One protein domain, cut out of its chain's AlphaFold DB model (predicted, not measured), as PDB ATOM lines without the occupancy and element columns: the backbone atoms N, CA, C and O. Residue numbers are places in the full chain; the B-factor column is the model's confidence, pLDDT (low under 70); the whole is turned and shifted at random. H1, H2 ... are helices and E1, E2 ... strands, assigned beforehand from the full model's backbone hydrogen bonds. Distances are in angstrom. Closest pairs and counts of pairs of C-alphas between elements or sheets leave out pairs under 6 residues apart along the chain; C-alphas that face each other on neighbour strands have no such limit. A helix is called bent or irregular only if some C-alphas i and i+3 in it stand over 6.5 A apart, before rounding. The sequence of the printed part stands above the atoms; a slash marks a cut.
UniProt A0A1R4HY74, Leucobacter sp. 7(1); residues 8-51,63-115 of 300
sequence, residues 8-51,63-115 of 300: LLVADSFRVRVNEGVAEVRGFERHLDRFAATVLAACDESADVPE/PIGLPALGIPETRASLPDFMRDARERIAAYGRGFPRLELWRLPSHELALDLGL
ATOM      1  N   LEU A   8     163.964 140.220 157.179       95.88
ATOM      2  CA  LEU A   8     163.774 141.634 156.851       95.88
ATOM      3  C   LEU A   8     163.314 142.389 158.100       95.88
ATOM      4  O   LEU A   8     162.217 142.138 158.591       95.88
ATOM      5  N   LEU A   9     164.128 143.313 158.604       96.94
ATOM      6  CA  LEU A   9     163.806 144.099 159.795       96.94
ATOM      7  C   LEU A   9     163.095 145.399 159.445       96.94
ATOM      8  O   LEU A   9     162.133 145.765 160.107       96.94
ATOM      9  N   VAL A  10     163.556 146.099 158.411       98.38
ATOM     10  CA  VAL A  10     163.013 147.402 158.007       98.38
ATOM     11  C   VAL A  10     162.955 147.455 156.497       98.38
ATOM     12  O   VAL A  10     163.849 146.956 155.819       98.38
ATOM     13  N   ALA A  11     161.916 148.074 155.954       98.44
ATOM     14  CA  ALA A  11     161.888 148.444 154.556       98.44
ATOM     15  C   ALA A  11     161.115 149.736 154.323       98.44
ATOM     16  O   ALA A  11     160.096 149.986 154.962       98.44
ATOM     17  N   ASP A  12     161.514 150.492 153.308       98.50
ATOM     18  CA  ASP A  12     160.696 151.568 152.763       98.50
ATOM     19  C   ASP A  12     160.636 151.489 151.238       98.50
ATOM     20  O   ASP A  12     161.573 151.039 150.594       98.50
ATOM     21  N   SER A  13     159.500 151.835 150.640       98.19
ATOM     22  CA  SER A  13     159.309 151.796 149.189       98.19
ATOM     23  C   SER A  13     158.408 152.928 148.738       98.19
ATOM     24  O   SER A  13     157.376 153.198 149.358       98.19
ATOM     25  N   PHE A  14     158.770 153.539 147.617       98.56
ATOM     26  CA  PHE A  14     158.103 154.716 147.079       98.56
ATOM     27  C   PHE A  14     158.213 154.739 145.559       98.56
ATOM     28  O   PHE A  14     159.147 154.193 144.975       98.56
ATOM     29  N   ARG A  15     157.219 155.339 144.899       98.62
ATOM     30  CA  ARG A  15     157.232 155.508 143.446       98.62
ATOM     31  C   ARG A  15     158.158 156.650 143.061       98.62
ATOM     32  O   ARG A  15     157.994 157.766 143.547       98.62
ATOM     33  N   VAL A  16     159.028 156.369 142.100       98.62
ATOM     34  CA  VAL A  16     159.806 157.368 141.371       98.62
ATOM     35  C   VAL A  16     159.165 157.559 140.000       98.62
ATOM     36  O   VAL A  16     158.939 156.588 139.266       98.62
ATOM     37  N   ARG A  17     158.855 158.805 139.644       97.62
ATOM     38  CA  ARG A  17     158.545 159.192 138.259       97.62
ATOM     39  C   ARG A  17     159.727 159.950 137.664       97.62
ATOM     40  O   ARG A  17     160.596 160.394 138.401       97.62
ATOM     41  N   VAL A  18     159.733 160.100 136.345       97.44
ATOM     42  CA  VAL A  18     160.646 161.016 135.656       97.44
ATOM     43  C   VAL A  18     159.799 162.117 135.040       97.44
ATOM     44  O   VAL A  18     158.855 161.817 134.309       97.44
ATOM     45  N   ASN A  19     160.117 163.360 135.375       96.31
ATOM     46  CA  ASN A  19     159.473 164.564 134.873       96.31
ATOM     47  C   ASN A  19     160.565 165.455 134.279       96.31
ATOM     48  O   ASN A  19     161.497 165.812 134.988       96.31
ATOM     49  N   GLU A  20     160.506 165.726 132.974       95.00
ATOM     50  CA  GLU A  20     161.520 166.535 132.269       95.00
ATOM     51  C   GLU A  20     162.972 166.070 132.520       95.00
ATOM     52  O   GLU A  20     163.895 166.862 132.665       95.00
ATOM     53  N   GLY A  21     163.178 164.749 132.591       93.81
ATOM     54  CA  GLY A  21     164.490 164.145 132.857       93.81
ATOM     55  C   GLY A  21     164.886 164.083 134.338       93.81
ATOM     56  O   GLY A  21     165.878 163.440 134.664       93.81
ATOM     57  N   VAL A  22     164.093 164.662 135.240       96.25
ATOM     58  CA  VAL A  22     164.351 164.677 136.685       96.25
ATOM     59  C   VAL A  22     163.566 163.567 137.381       96.25
ATOM     60  O   VAL A  22     162.352 163.430 137.202       96.25
ATOM     61  N   ALA A  23     164.255 162.760 138.188       97.88
ATOM     62  CA  ALA A  23     163.619 161.785 139.065       97.88
ATOM     63  C   ALA A  23     162.880 162.505 140.200       97.88
ATOM     64  O   ALA A  23     163.461 163.330 140.899       97.88
ATOM     65  N   GLU A  24     161.609 162.177 140.415       98.38
ATOM     66  CA  GLU A  24     160.782 162.789 141.454       98.38
ATOM     67  C   GLU A  24     160.068 161.726 142.287       98.38
ATOM     68  O   GLU A  24     159.598 160.708 141.765       98.38
ATOM     69  N   VAL A  25     159.923 161.998 143.583       98.50
ATOM     70  CA  VAL A  25     159.224 161.141 144.548       98.50
ATOM     71  C   VAL A  25     158.252 161.983 145.366       98.50
ATOM     72  O   VAL A  25     158.552 163.120 145.721       98.50
ATOM     73  N   ARG A  26     157.076 161.430 145.692       98.31
ATOM     74  CA  ARG A  26     156.145 162.094 146.611       98.31
ATOM     75  C   ARG A  26     156.618 161.960 148.054       98.31
ATOM     76  O   ARG A  26     156.671 160.849 148.568       98.31
ATOM     77  N   GLY A  27     156.895 163.084 148.714       97.44
ATOM     78  CA  GLY A  27     157.279 163.094 150.131       97.44
ATOM     79  C   GLY A  27     158.577 162.333 150.414       97.44
ATOM     80  O   GLY A  27     158.635 161.585 151.387       97.44
ATOM     81  N   PHE A  28     159.588 162.498 149.555       97.50
ATOM     82  CA  PHE A  28     160.825 161.714 149.599       97.50
ATOM     83  C   PHE A  28     161.525 161.761 150.960       97.50
ATOM     84  O   PHE A  28     161.766 160.712 151.548       97.50
ATOM     85  N   GLU A  29     161.749 162.958 151.505       97.25
ATOM     86  CA  GLU A  29     162.406 163.119 152.809       97.25
ATOM     87  C   GLU A  29     161.645 162.393 153.925       97.25
ATOM     88  O   GLU A  29     162.251 161.719 154.742       97.25
ATOM     89  N   ARG A  30     160.304 162.371 153.884       98.31
ATOM     90  CA  ARG A  30     159.507 161.633 154.879       98.31
ATOM     91  C   ARG A  30     159.721 160.119 154.806       98.31
ATOM     92  O   ARG A  30     159.629 159.445 155.828       98.31
ATOM     93  N   HIS A  31     159.960 159.575 153.611       98.50
ATOM     94  CA  HIS A  31     160.329 158.167 153.449       98.50
ATOM     95  C   HIS A  31     161.732 157.895 153.999       98.50
ATOM     96  O   HIS A  31     161.932 156.888 154.675       98.50
ATOM     97  N   LEU A  32     162.686 158.793 153.741       97.75
ATOM     98  CA  LEU A  32     164.048 158.662 154.248       97.75
ATOM     99  C   LEU A  32     164.098 158.762 155.777       97.75
ATOM    100  O   LEU A  32     164.689 157.896 156.417       97.75
ATOM    101  N   ASP A  33     163.400 159.740 156.355       98.00
ATOM    102  CA  ASP A  33     163.282 159.936 157.800       98.00
ATOM    103  C   ASP A  33     162.649 158.719 158.474       98.00
ATOM    104  O   ASP A  33     163.173 158.205 159.462       98.00
ATOM    105  N   ARG A  34     161.535 158.215 157.919       98.38
ATOM    106  CA  ARG A  34     160.868 157.024 158.453       98.38
ATOM    107  C   ARG A  34     161.792 155.815 158.393       98.38
ATOM    108  O   ARG A  34     161.883 155.094 159.383       98.38
ATOM    109  N   PHE A  35     162.465 155.587 157.265       98.62
ATOM    110  CA  PHE A  35     163.411 154.482 157.129       98.62
ATOM    111  C   PHE A  35     164.533 154.593 158.166       98.62
ATOM    112  O   PHE A  35     164.726 153.662 158.943       98.62
ATOM    113  N   ALA A  36     165.204 155.744 158.243       98.12
ATOM    114  CA  ALA A  36     166.323 155.966 159.152       98.12
ATOM    115  C   ALA A  36     165.922 155.812 160.627       98.12
ATOM    116  O   ALA A  36     166.554 155.054 161.358       98.12
ATOM    117  N   ALA A  37     164.830 156.455 161.054       97.75
ATOM    118  CA  ALA A  37     164.326 156.340 162.423       97.75
ATOM    119  C   ALA A  37     164.000 154.885 162.796       97.75
ATOM    120  O   ALA A  37     164.289 154.432 163.902       97.75
ATOM    121  N   THR A  38     163.443 154.131 161.850       97.12
ATOM    122  CA  THR A  38     163.062 152.734 162.064       97.12
ATOM    123  C   THR A  38     164.271 151.794 162.072       97.12
ATOM    124  O   THR A  38     164.281 150.825 162.829       97.12
ATOM    125  N   VAL A  39     165.308 152.077 161.273       97.56
ATOM    126  CA  VAL A  39     166.603 151.377 161.337       97.56
ATOM    127  C   VAL A  39     167.245 151.569 162.706       97.56
ATOM    128  O   VAL A  39     167.675 150.591 163.312       97.56
ATOM    129  N   LEU A  40     167.268 152.803 163.217       96.62
ATOM    130  CA  LEU A  40     167.826 153.101 164.536       96.62
ATOM    131  C   LEU A  40     167.053 152.385 165.652       96.62
ATOM    132  O   LEU A  40     167.677 151.741 166.489       96.62
ATOM    133  N   ALA A  41     165.718 152.393 165.604       95.06
ATOM    134  CA  ALA A  41     164.894 151.645 166.556       95.06
ATOM    135  C   ALA A  41     165.161 150.127 166.505       95.06
ATOM    136  O   ALA A  41     165.303 149.488 167.543       95.06
ATOM    137  N   ALA A  42     165.293 149.548 165.305       93.69
ATOM    138  CA  ALA A  42     165.623 148.130 165.146       93.69
ATOM    139  C   ALA A  42     167.030 147.787 165.674       93.69
ATOM    140  O   ALA A  42     167.251 146.684 166.178       93.69
ATOM    141  N   CYS A  43     167.984 148.717 165.561       92.19
ATOM    142  CA  CYS A  43     169.319 148.582 166.143       92.19
ATOM    143  C   CYS A  43     169.267 148.580 167.676       92.19
ATOM    144  O   CYS A  43     169.884 147.715 168.290       92.19
ATOM    145  N   ASP A  44     168.513 149.503 168.277       89.56
ATOM    146  CA  ASP A  44     168.389 149.611 169.736       89.56
ATOM    147  C   ASP A  44     167.721 148.354 170.335       89.56
ATOM    148  O   ASP A  44     168.238 147.785 171.289       89.56
ATOM    149  N   GLU A  45     166.670 147.817 169.705       86.94
ATOM    150  CA  GLU A  45     166.035 146.545 170.110       86.94
ATOM    151  C   GLU A  45     166.966 145.329 170.001       86.94
ATOM    152  O   GLU A  45     166.793 144.328 170.695       86.94
ATOM    153  N   SER A  46     167.937 145.384 169.088       75.44
ATOM    154  CA  SER A  46     168.889 144.292 168.876       75.44
ATOM    155  C   SER A  46     170.014 144.291 169.906       75.44
ATOM    156  O   SER A  46     170.613 143.243 170.124       75.44
ATOM    157  N   ALA A  47     170.296 145.441 170.524       66.06
ATOM    158  CA  ALA A  47     171.318 145.576 171.558       66.06
ATOM    159  C   ALA A  47     170.896 144.932 172.894       66.06
ATOM    160  O   ALA A  47     171.752 144.598 173.707       66.06
ATOM    161  N   ASP A  48     169.592 144.708 173.097       57.59
ATOM    162  CA  ASP A  48     169.030 144.072 174.297       57.59
ATOM    163  C   ASP A  48     169.051 142.529 174.247       57.59
ATOM    164  O   ASP A  48     168.658 141.861 175.208       57.59
ATOM    165  N   VAL A  49     169.509 141.931 173.139       55.16
ATOM    166  CA  VAL A  49     169.712 140.480 173.036       55.16
ATOM    167  C   VAL A  49     171.140 140.165 173.499       55.16
ATOM    168  O   VAL A  49     172.075 140.678 172.889       55.16
ATOM    169  N   PRO A  50     171.347 139.332 174.542       42.47
ATOM    170  CA  PRO A  50     172.686 138.993 175.013       42.47
ATOM    171  C   PRO A  50     173.535 138.449 173.866       42.47
ATOM    172  O   PRO A  50     173.113 137.516 173.177       42.47
ATOM    173  N   GLU A  51     174.719 139.030 173.674       46.31
ATOM    174  CA  GLU A  51     175.717 138.551 172.722       46.31
ATOM    175  C   GLU A  51     175.985 137.062 172.978       46.31
ATOM    176  O   GLU A  51     176.603 136.678 173.972       46.31
ATOM    177  N   PRO A  63     176.312 135.092 150.813       43.62
ATOM    178  CA  PRO A  63     176.217 134.579 149.435       43.62
ATOM    179  C   PRO A  63     175.679 135.536 148.348       43.62
ATOM    180  O   PRO A  63     175.696 135.187 147.168       43.62
ATOM    181  N   ILE A  64     175.200 136.725 148.715       50.16
ATOM    182  CA  ILE A  64     174.688 137.789 147.841       50.16
ATOM    183  C   ILE A  64     175.554 139.066 147.824       50.16
ATOM    184  O   ILE A  64     175.227 140.001 147.095       50.16
ATOM    185  N   GLY A  65     176.668 139.109 148.564       61.94
ATOM    186  CA  GLY A  65     177.673 140.176 148.504       61.94
ATOM    187  C   GLY A  65     177.326 141.471 149.249       61.94
ATOM    188  O   GLY A  65     177.904 142.510 148.932       61.94
ATOM    189  N   LEU A  66     176.392 141.441 150.207       67.19
ATOM    190  CA  LEU A  66     176.125 142.596 151.074       67.19
ATOM    191  C   LEU A  66     177.153 142.660 152.215       67.19
ATOM    192  O   LEU A  66     177.494 141.613 152.768       67.19
ATOM    193  N   PRO A  67     177.634 143.858 152.593       76.12
ATOM    194  CA  PRO A  67     178.508 144.004 153.747       76.12
ATOM    195  C   PRO A  67     177.719 143.697 155.024       76.12
ATOM    196  O   PRO A  67     176.740 144.380 155.333       76.12
ATOM    197  N   ALA A  68     178.141 142.660 155.745       82.06
ATOM    198  CA  ALA A  68     177.655 142.368 157.081       82.06
ATOM    199  C   ALA A  68     178.282 143.357 158.072       82.06
ATOM    200  O   ALA A  68     179.489 143.600 158.037       82.06
ATOM    201  N   LEU A  69     177.452 143.982 158.902       82.94
ATOM    202  CA  LEU A  69     177.857 145.016 159.846       82.94
ATOM    203  C   LEU A  69     177.337 144.682 161.244       82.94
ATOM    204  O   LEU A  69     176.184 144.270 161.416       82.94
ATOM    205  N   GLY A  70     178.154 144.946 162.261       87.19
ATOM    206  CA  GLY A  70     177.675 145.038 163.633       87.19
ATOM    207  C   GLY A  70     176.706 146.215 163.813       87.19
ATOM    208  O   GLY A  70     176.497 147.053 162.924       87.19
ATOM    209  N   ILE A  71     176.056 146.275 164.976       86.56
ATOM    210  CA  ILE A  71     175.076 147.329 165.281       86.56
ATOM    211  C   ILE A  71     175.726 148.730 165.266       86.56
ATOM    212  O   ILE A  71     175.174 149.616 164.603       86.56
ATOM    213  N   PRO A  72     176.874 148.978 165.937       88.88
ATOM    214  CA  PRO A  72     177.530 150.287 165.896       88.88
ATOM    215  C   PRO A  72     177.909 150.724 164.474       88.88
ATOM    216  O   PRO A  72     177.669 151.872 164.095       88.88
ATOM    217  N   GLU A  73     178.429 149.803 163.665       90.94
ATOM    218  CA  GLU A  73     178.853 150.043 162.285       90.94
ATOM    219  C   GLU A  73     177.651 150.330 161.374       90.94
ATOM    220  O   GLU A  73     177.700 151.222 160.525       90.94
ATOM    221  N   THR A  74     176.529 149.638 161.588       92.56
ATOM    222  CA  THR A  74     175.265 149.906 160.882       92.56
ATOM    223  C   THR A  74     174.763 151.321 161.169       92.56
ATOM    224  O   THR A  74     174.377 152.046 160.252       92.56
ATOM    225  N   ARG A  75     174.800 151.757 162.436       93.06
ATOM    226  CA  ARG A  75     174.393 153.123 162.814       93.06
ATOM    227  C   ARG A  75     175.305 154.170 162.180       93.06
ATOM    228  O   ARG A  75     174.810 155.177 161.679       93.06
ATOM    229  N   ALA A  76     176.614 153.928 162.196       92.75
ATOM    230  CA  ALA A  76     177.605 154.843 161.643       92.75
ATOM    231  C   ALA A  76     177.524 154.957 160.110       92.75
ATOM    232  O   ALA A  76     177.711 156.045 159.576       92.75
ATOM    233  N   SER A  77     177.210 153.861 159.412       94.38
ATOM    234  CA  SER A  77     177.134 153.813 157.942       94.38
ATOM    235  C   SER A  77     175.801 154.293 157.358       94.38
ATOM    236  O   SER A  77     175.735 154.602 156.168       94.38
ATOM    237  N   LEU A  78     174.739 154.395 158.164       96.44
ATOM    238  CA  LEU A  78     173.406 154.779 157.693       96.44
ATOM    239  C   LEU A  78     173.381 156.113 156.913       96.44
ATOM    240  O   LEU A  78     172.770 156.136 155.846       96.44
ATOM    241  N   PRO A  79     174.028 157.214 157.353       96.50
ATOM    242  CA  PRO A  79     174.037 158.461 156.582       96.50
ATOM    243  C   PRO A  79     174.660 158.311 155.188       96.50
ATOM    244  O   PRO A  79     174.105 158.820 154.212       96.50
ATOM    245  N   ASP A  80     175.771 157.578 155.085       96.00
ATOM    246  CA  ASP A  80     176.451 157.331 153.812       96.00
ATOM    247  C   ASP A  80     175.599 156.441 152.900       96.00
ATOM    248  O   ASP A  80     175.376 156.790 151.742       96.00
ATOM    249  N   PHE A  81     175.007 155.369 153.440       96.88
ATOM    250  CA  PHE A  81     174.050 154.537 152.707       96.88
ATOM    251  C   PHE A  81     172.888 155.365 152.137       96.88
ATOM    252  O   PHE A  81     172.498 155.181 150.986       96.88
ATOM    253  N   MET A  82     172.334 156.299 152.917       97.19
ATOM    254  CA  MET A  82     171.210 157.135 152.486       97.19
ATOM    255  C   MET A  82     171.604 158.131 151.390       97.19
ATOM    256  O   MET A  82     170.816 158.367 150.468       97.19
ATOM    257  N   ARG A  83     172.818 158.694 151.459       96.00
ATOM    258  CA  ARG A  83     173.377 159.543 150.397       96.00
ATOM    259  C   ARG A  83     173.552 158.744 149.106       96.00
ATOM    260  O   ARG A  83     173.017 159.140 148.072       96.00
ATOM    261  N   ASP A  84     174.210 157.595 149.182       96.38
ATOM    262  CA  ASP A  84     174.478 156.748 148.018       96.38
ATOM    263  C   ASP A  84     173.171 156.215 147.410       96.38
ATOM    264  O   ASP A  84     172.999 156.158 146.188       96.38
ATOM    265  N   ALA A  85     172.194 155.869 148.254       97.12
ATOM    266  CA  ALA A  85     170.883 155.433 147.803       97.12
ATOM    267  C   ALA A  85     170.146 156.532 147.030       97.12
ATOM    268  O   ALA A  85     169.567 156.253 145.978       97.12
ATOM    269  N   ARG A  86     170.192 157.781 147.511       97.38
ATOM    270  CA  ARG A  86     169.614 158.946 146.825       97.38
ATOM    271  C   ARG A  86     170.212 159.127 145.430       97.38
ATOM    272  O   ARG A  86     169.453 159.271 144.473       97.38
ATOM    273  N   GLU A  87     171.534 159.056 145.298       96.75
ATOM    274  CA  GLU A  87     172.221 159.179 144.006       96.75
ATOM    275  C   GLU A  87     171.840 158.054 143.041       96.75
ATOM    276  O   GLU A  87     171.467 158.301 141.891       96.75
ATOM    277  N   ARG A  88     171.843 156.807 143.525       97.62
ATOM    278  CA  ARG A  88     171.465 155.635 142.723       97.62
ATOM    279  C   ARG A  88     170.001 155.678 142.286       97.62
ATOM    280  O   ARG A  88     169.692 155.287 141.163       97.62
ATOM    281  N   ILE A  89     169.097 156.157 143.142       97.88
ATOM    282  CA  ILE A  89     167.677 156.338 142.809       97.88
ATOM    283  C   ILE A  89     167.503 157.429 141.749       97.88
ATOM    284  O   ILE A  89     166.757 157.218 140.791       97.88
ATOM    285  N   ALA A  90     168.196 158.563 141.896       97.31
ATOM    286  CA  ALA A  90     168.160 159.645 140.915       97.31
ATOM    287  C   ALA A  90     168.627 159.157 139.534       97.31
ATOM    288  O   ALA A  90     167.936 159.378 138.542       97.31
ATOM    289  N   ALA A  91     169.743 158.420 139.489       96.69
ATOM    290  CA  ALA A  91     170.297 157.862 138.257       96.69
ATOM    291  C   ALA A  91     169.410 156.770 137.630       96.69
ATOM    292  O   ALA A  91     169.304 156.683 136.408       96.69
ATOM    293  N   TYR A  92     168.758 155.936 138.447       97.19
ATOM    294  CA  TYR A  92     167.864 154.881 137.958       97.19
ATOM    295  C   TYR A  92     166.574 155.439 137.340       97.19
ATOM    296  O   TYR A  92     166.031 154.873 136.390       97.19
ATOM    297  N   GLY A  93     166.063 156.549 137.876       96.06
ATOM    298  CA  GLY A  93     164.841 157.178 137.393       96.06
ATOM    299  C   GLY A  93     163.588 156.349 137.696       96.06
ATOM    300  O   GLY A  93     163.362 155.904 138.821       96.06
ATOM    301  N   ARG A  94     162.707 156.183 136.700       97.81
ATOM    302  CA  ARG A  94     161.349 155.639 136.887       97.81
ATOM    303  C   ARG A  94     161.379 154.227 137.487       97.81
ATOM    304  O   ARG A  94     161.799 153.274 136.836       97.81
ATOM    305  N   GLY A  95     160.805 154.065 138.678       98.31
ATOM    306  CA  GLY A  95     160.854 152.793 139.394       98.31
ATOM    307  C   GLY A  95     160.064 152.759 140.695       98.31
ATOM    308  O   GLY A  95     159.354 153.703 141.050       98.31
ATOM    309  N   PHE A  96     160.202 151.645 141.410       98.31
ATOM    310  CA  PHE A  96     159.681 151.461 142.765       98.31
ATOM    311  C   PHE A  96     160.799 150.960 143.696       98.31
ATOM    312  O   PHE A  96     160.756 149.810 144.151       98.31
ATOM    313  N   PRO A  97     161.849 151.774 143.924       98.31
ATOM    314  CA  PRO A  97     162.982 151.397 144.760       98.31
ATOM    315  C   PRO A  97     162.542 150.974 146.162       98.31
ATOM    316  O   PRO A  97     161.466 151.350 146.644       98.31
ATOM    317  N   ARG A  98     163.373 150.153 146.805       98.56
ATOM    318  CA  ARG A  98     163.171 149.714 148.182       98.56
ATOM    319  C   ARG A  98     164.467 149.824 148.971       98.56
ATOM    320  O   ARG A  98     165.451 149.212 148.580       98.56
ATOM    321  N   LEU A  99     164.430 150.589 150.054       98.75
ATOM    322  CA  LEU A  99     165.468 150.608 151.083       98.75
ATOM    323  C   LEU A  99     165.173 149.488 152.072       98.75
ATOM    324  O   LEU A  99     163.997 149.258 152.370       98.75
ATOM    325  N   GLU A 100     166.197 148.797 152.559       98.38
ATOM    326  CA  GLU A 100     166.047 147.617 153.408       98.38
ATOM    327  C   GLU A 100     167.107 147.559 154.505       98.38
ATOM    328  O   GLU A 100     168.252 147.951 154.298       98.38
ATOM    329  N   LEU A 101     166.712 147.007 155.651       98.00
ATOM    330  CA  LEU A 101     167.613 146.497 156.675       98.00
ATOM    331  C   LEU A 101     167.311 145.017 156.882       98.00
ATOM    332  O   LEU A 101     166.184 144.650 157.228       98.00
ATOM    333  N   TRP A 102     168.322 144.182 156.710       95.88
ATOM    334  CA  TRP A 102     168.256 142.744 156.925       95.88
ATOM    335  C   TRP A 102     169.017 142.359 158.186       95.88
ATOM    336  O   TRP A 102     170.056 142.938 158.478       95.88
ATOM    337  N   ARG A 103     168.524 141.339 158.889       94.19
ATOM    338  CA  ARG A 103     169.313 140.532 159.817       94.19
ATOM    339  C   ARG A 103     169.800 139.293 159.090       94.19
ATOM    340  O   ARG A 103     168.983 138.529 158.567       94.19
ATOM    341  N   LEU A 104     171.107 139.099 159.081       91.00
ATOM    342  CA  LEU A 104     171.755 137.936 158.501       91.00
ATOM    343  C   LEU A 104     171.699 136.738 159.463       91.00
ATOM    344  O   LEU A 104     171.435 136.909 160.657       91.00
ATOM    345  N   PRO A 105     171.943 135.510 158.976       87.88
ATOM    346  CA  PRO A 105     172.020 134.328 159.835       87.88
ATOM    347  C   PRO A 105     173.120 134.420 160.903       87.88
ATOM    348  O   PRO A 105     172.977 133.809 161.956       87.88
ATOM    349  N   SER A 106     174.173 135.210 160.656       85.00
ATOM    350  CA  SER A 106     175.237 135.553 161.612       85.00
ATOM    351  C   SER A 106     174.801 136.542 162.703       85.00
ATOM    352  O   SER A 106     175.608 136.905 163.546       85.00
ATOM    353  N   HIS A 107     173.535 136.978 162.710       86.44
ATOM    354  CA  HIS A 107     172.966 138.037 163.559       86.44
ATOM    355  C   HIS A 107     173.412 139.470 163.241       86.44
ATOM    356  O   HIS A 107     172.759 140.407 163.715       86.44
ATOM    357  N   GLU A 108     174.416 139.634 162.383       90.69
ATOM    358  CA  GLU A 108     174.816 140.913 161.800       90.69
ATOM    359  C   GLU A 108     173.700 141.526 160.950       90.69
ATOM    360  O   GLU A 108     172.717 140.875 160.568       90.69
ATOM    361  N   LEU A 109     173.854 142.811 160.655       93.75
ATOM    362  CA  LEU A 109     172.905 143.591 159.886       93.75
ATOM    363  C   LEU A 109     173.466 143.934 158.508       93.75
ATOM    364  O   LEU A 109     174.670 144.080 158.326       93.75
ATOM    365  N   ALA A 110     172.575 144.094 157.534       94.81
ATOM    366  CA  ALA A 110     172.933 144.543 156.194       94.81
ATOM    367  C   ALA A 110     171.922 145.576 155.687       94.81
ATOM    368  O   ALA A 110     170.713 145.323 155.673       94.81
ATOM    369  N   LEU A 111     172.429 146.732 155.256       97.25
ATOM    370  CA  LEU A 111     171.659 147.744 154.535       97.25
ATOM    371  C   LEU A 111     171.663 147.415 153.040       97.25
ATOM    372  O   LEU A 111     172.710 147.100 152.476       97.25
ATOM    373  N   ASP A 112     170.504 147.502 152.390       97.06
ATOM    374  CA  ASP A 112     170.377 147.207 150.959       97.06
ATOM    375  C   ASP A 112     169.427 148.182 150.247       97.06
ATOM    376  O   ASP A 112     168.474 148.716 150.825       97.06
ATOM    377  N   LEU A 113     169.692 148.408 148.960       98.06
ATOM    378  CA  LEU A 113     168.854 149.164 148.038       98.06
ATOM    379  C   LEU A 113     168.494 148.288 146.835       98.06
ATOM    380  O   LEU A 113     169.283 148.100 145.904       98.06
ATOM    381  N   GLY A 114     167.230 147.877 146.785       97.38
ATOM    382  CA  GLY A 114     166.636 147.250 145.613       97.38
ATOM    383  C   GLY A 114     166.088 148.288 144.635       97.38
ATOM    384  O   GLY A 114     164.994 148.818 144.844       97.38
ATOM    385  N   LEU A 115     166.790 148.537 143.528       97.88
ATOM    386  CA  LEU A 115     166.264 149.300 142.388       97.88
ATOM    387  C   LEU A 115     165.365 148.394 141.542       97.88
ATOM    388  O   LEU A 115     165.827 147.428 140.939       97.88
TER     389      LEU A 115
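AT A GLANCE: This is residues 8 to 51 and 63 to 115 of the 300 residues of a protein of Leucobacter sp. 7(1) (UniProt A0A1R4HY74). Two helices, H1 and H2, lie side by side over one face of a small three-stranded sheet, E1, E4 and E5, and run opposite ways along its strands; no named helix is on the other face. E1 runs on beyond this sheet into E2, and the hairpin of E2 and E3 lengthens the body at one end before the chain folds back into H1. The printed part has 97 residues with two named helices and five named strands, in the order E1 E2 E3 H1 H2 E4 E5; the class is mixed, helices and strands. The sheet's order is E1, E4, E5, antiparallel throughout, and E2 and E3 are antiparallel too. The whole is compact, with a radius of gyration of the C-alphas of 14.2 A, yet elongated, spanning 52 by 28 by 19 A.

IN THESE COORDINATES: Find C-alpha 8 at (163.774, 141.634, 156.851), where E1 begins; it covers residues 8 to 13, 13.5 A long. E2 follows at residues 16 to 19, 9.7 A, and E3 at residues 22 to 26, 13.1 A. From C-alpha 28 at (160.825, 161.714, 149.599), H1 runs to residue 47, 29.2 A. Past the cut, H2 covers residues 71 to 92, 29.3 A; it is irregular, with C-alphas 76 and 79 7.2 A apart, and has a kink of 47 degrees near residue 79. E4, residues 98 to 103, and E5, residues 109 to 114, are each 16.0 A long; E5 ends at C-alpha 114, (166.636, 147.250, 145.613).

HOW THE PARTS SIT: Begin at E4, the inner strand. Beside it, E1 is antiparallel, with N 12 and O 99 2.9 A apart, within hydrogen-bond range. E4 and E5 form a hairpin, with N 100 and O 112 at 2.9 A. H1 and H2 on the same face make two layers, helices over one face of a sheet, each at a height over the sheet of 8.9 A. H1 lies over E1 and E4, along the strands; the C-alphas of Asp 12 and Phe 35, the closest of E1 and H1, are 5.9 A apart. H2 lies over E5 and only just over E4, where 3 of its C-alphas fall; Ala 85 and Leu 113 are its closest C-alphas to E5, 6.6 A. H1 and H2 touch at a shallow tilt of 24 degrees, closest at the C-alphas of Cys 43 and Ile 71, 6.0 A. Look next at the hairpin of E2 and E3, where N 17 and O 24 are 2.9 A apart; the closest C-alphas of E3 and H2, Ala 23 and Ala 90, are 5.4 A apart. In H1 every O i to N i+4 pair is within hydrogen-bond range; in H2, 16 of 18 are.

THE WHOLE: The C-alphas farthest apart are those of Glu 20 and Pro 50, 52.1 A. Residues 52 to 62 are not printed, and C-alphas 51 and 63 stand 23.6 A apart across this cut, in the link from H1 to H2. The links printed whole are tight. The mean pLDDT of the printed part is 91.3; residues 47 to 51 and 63 to 66 are under 70.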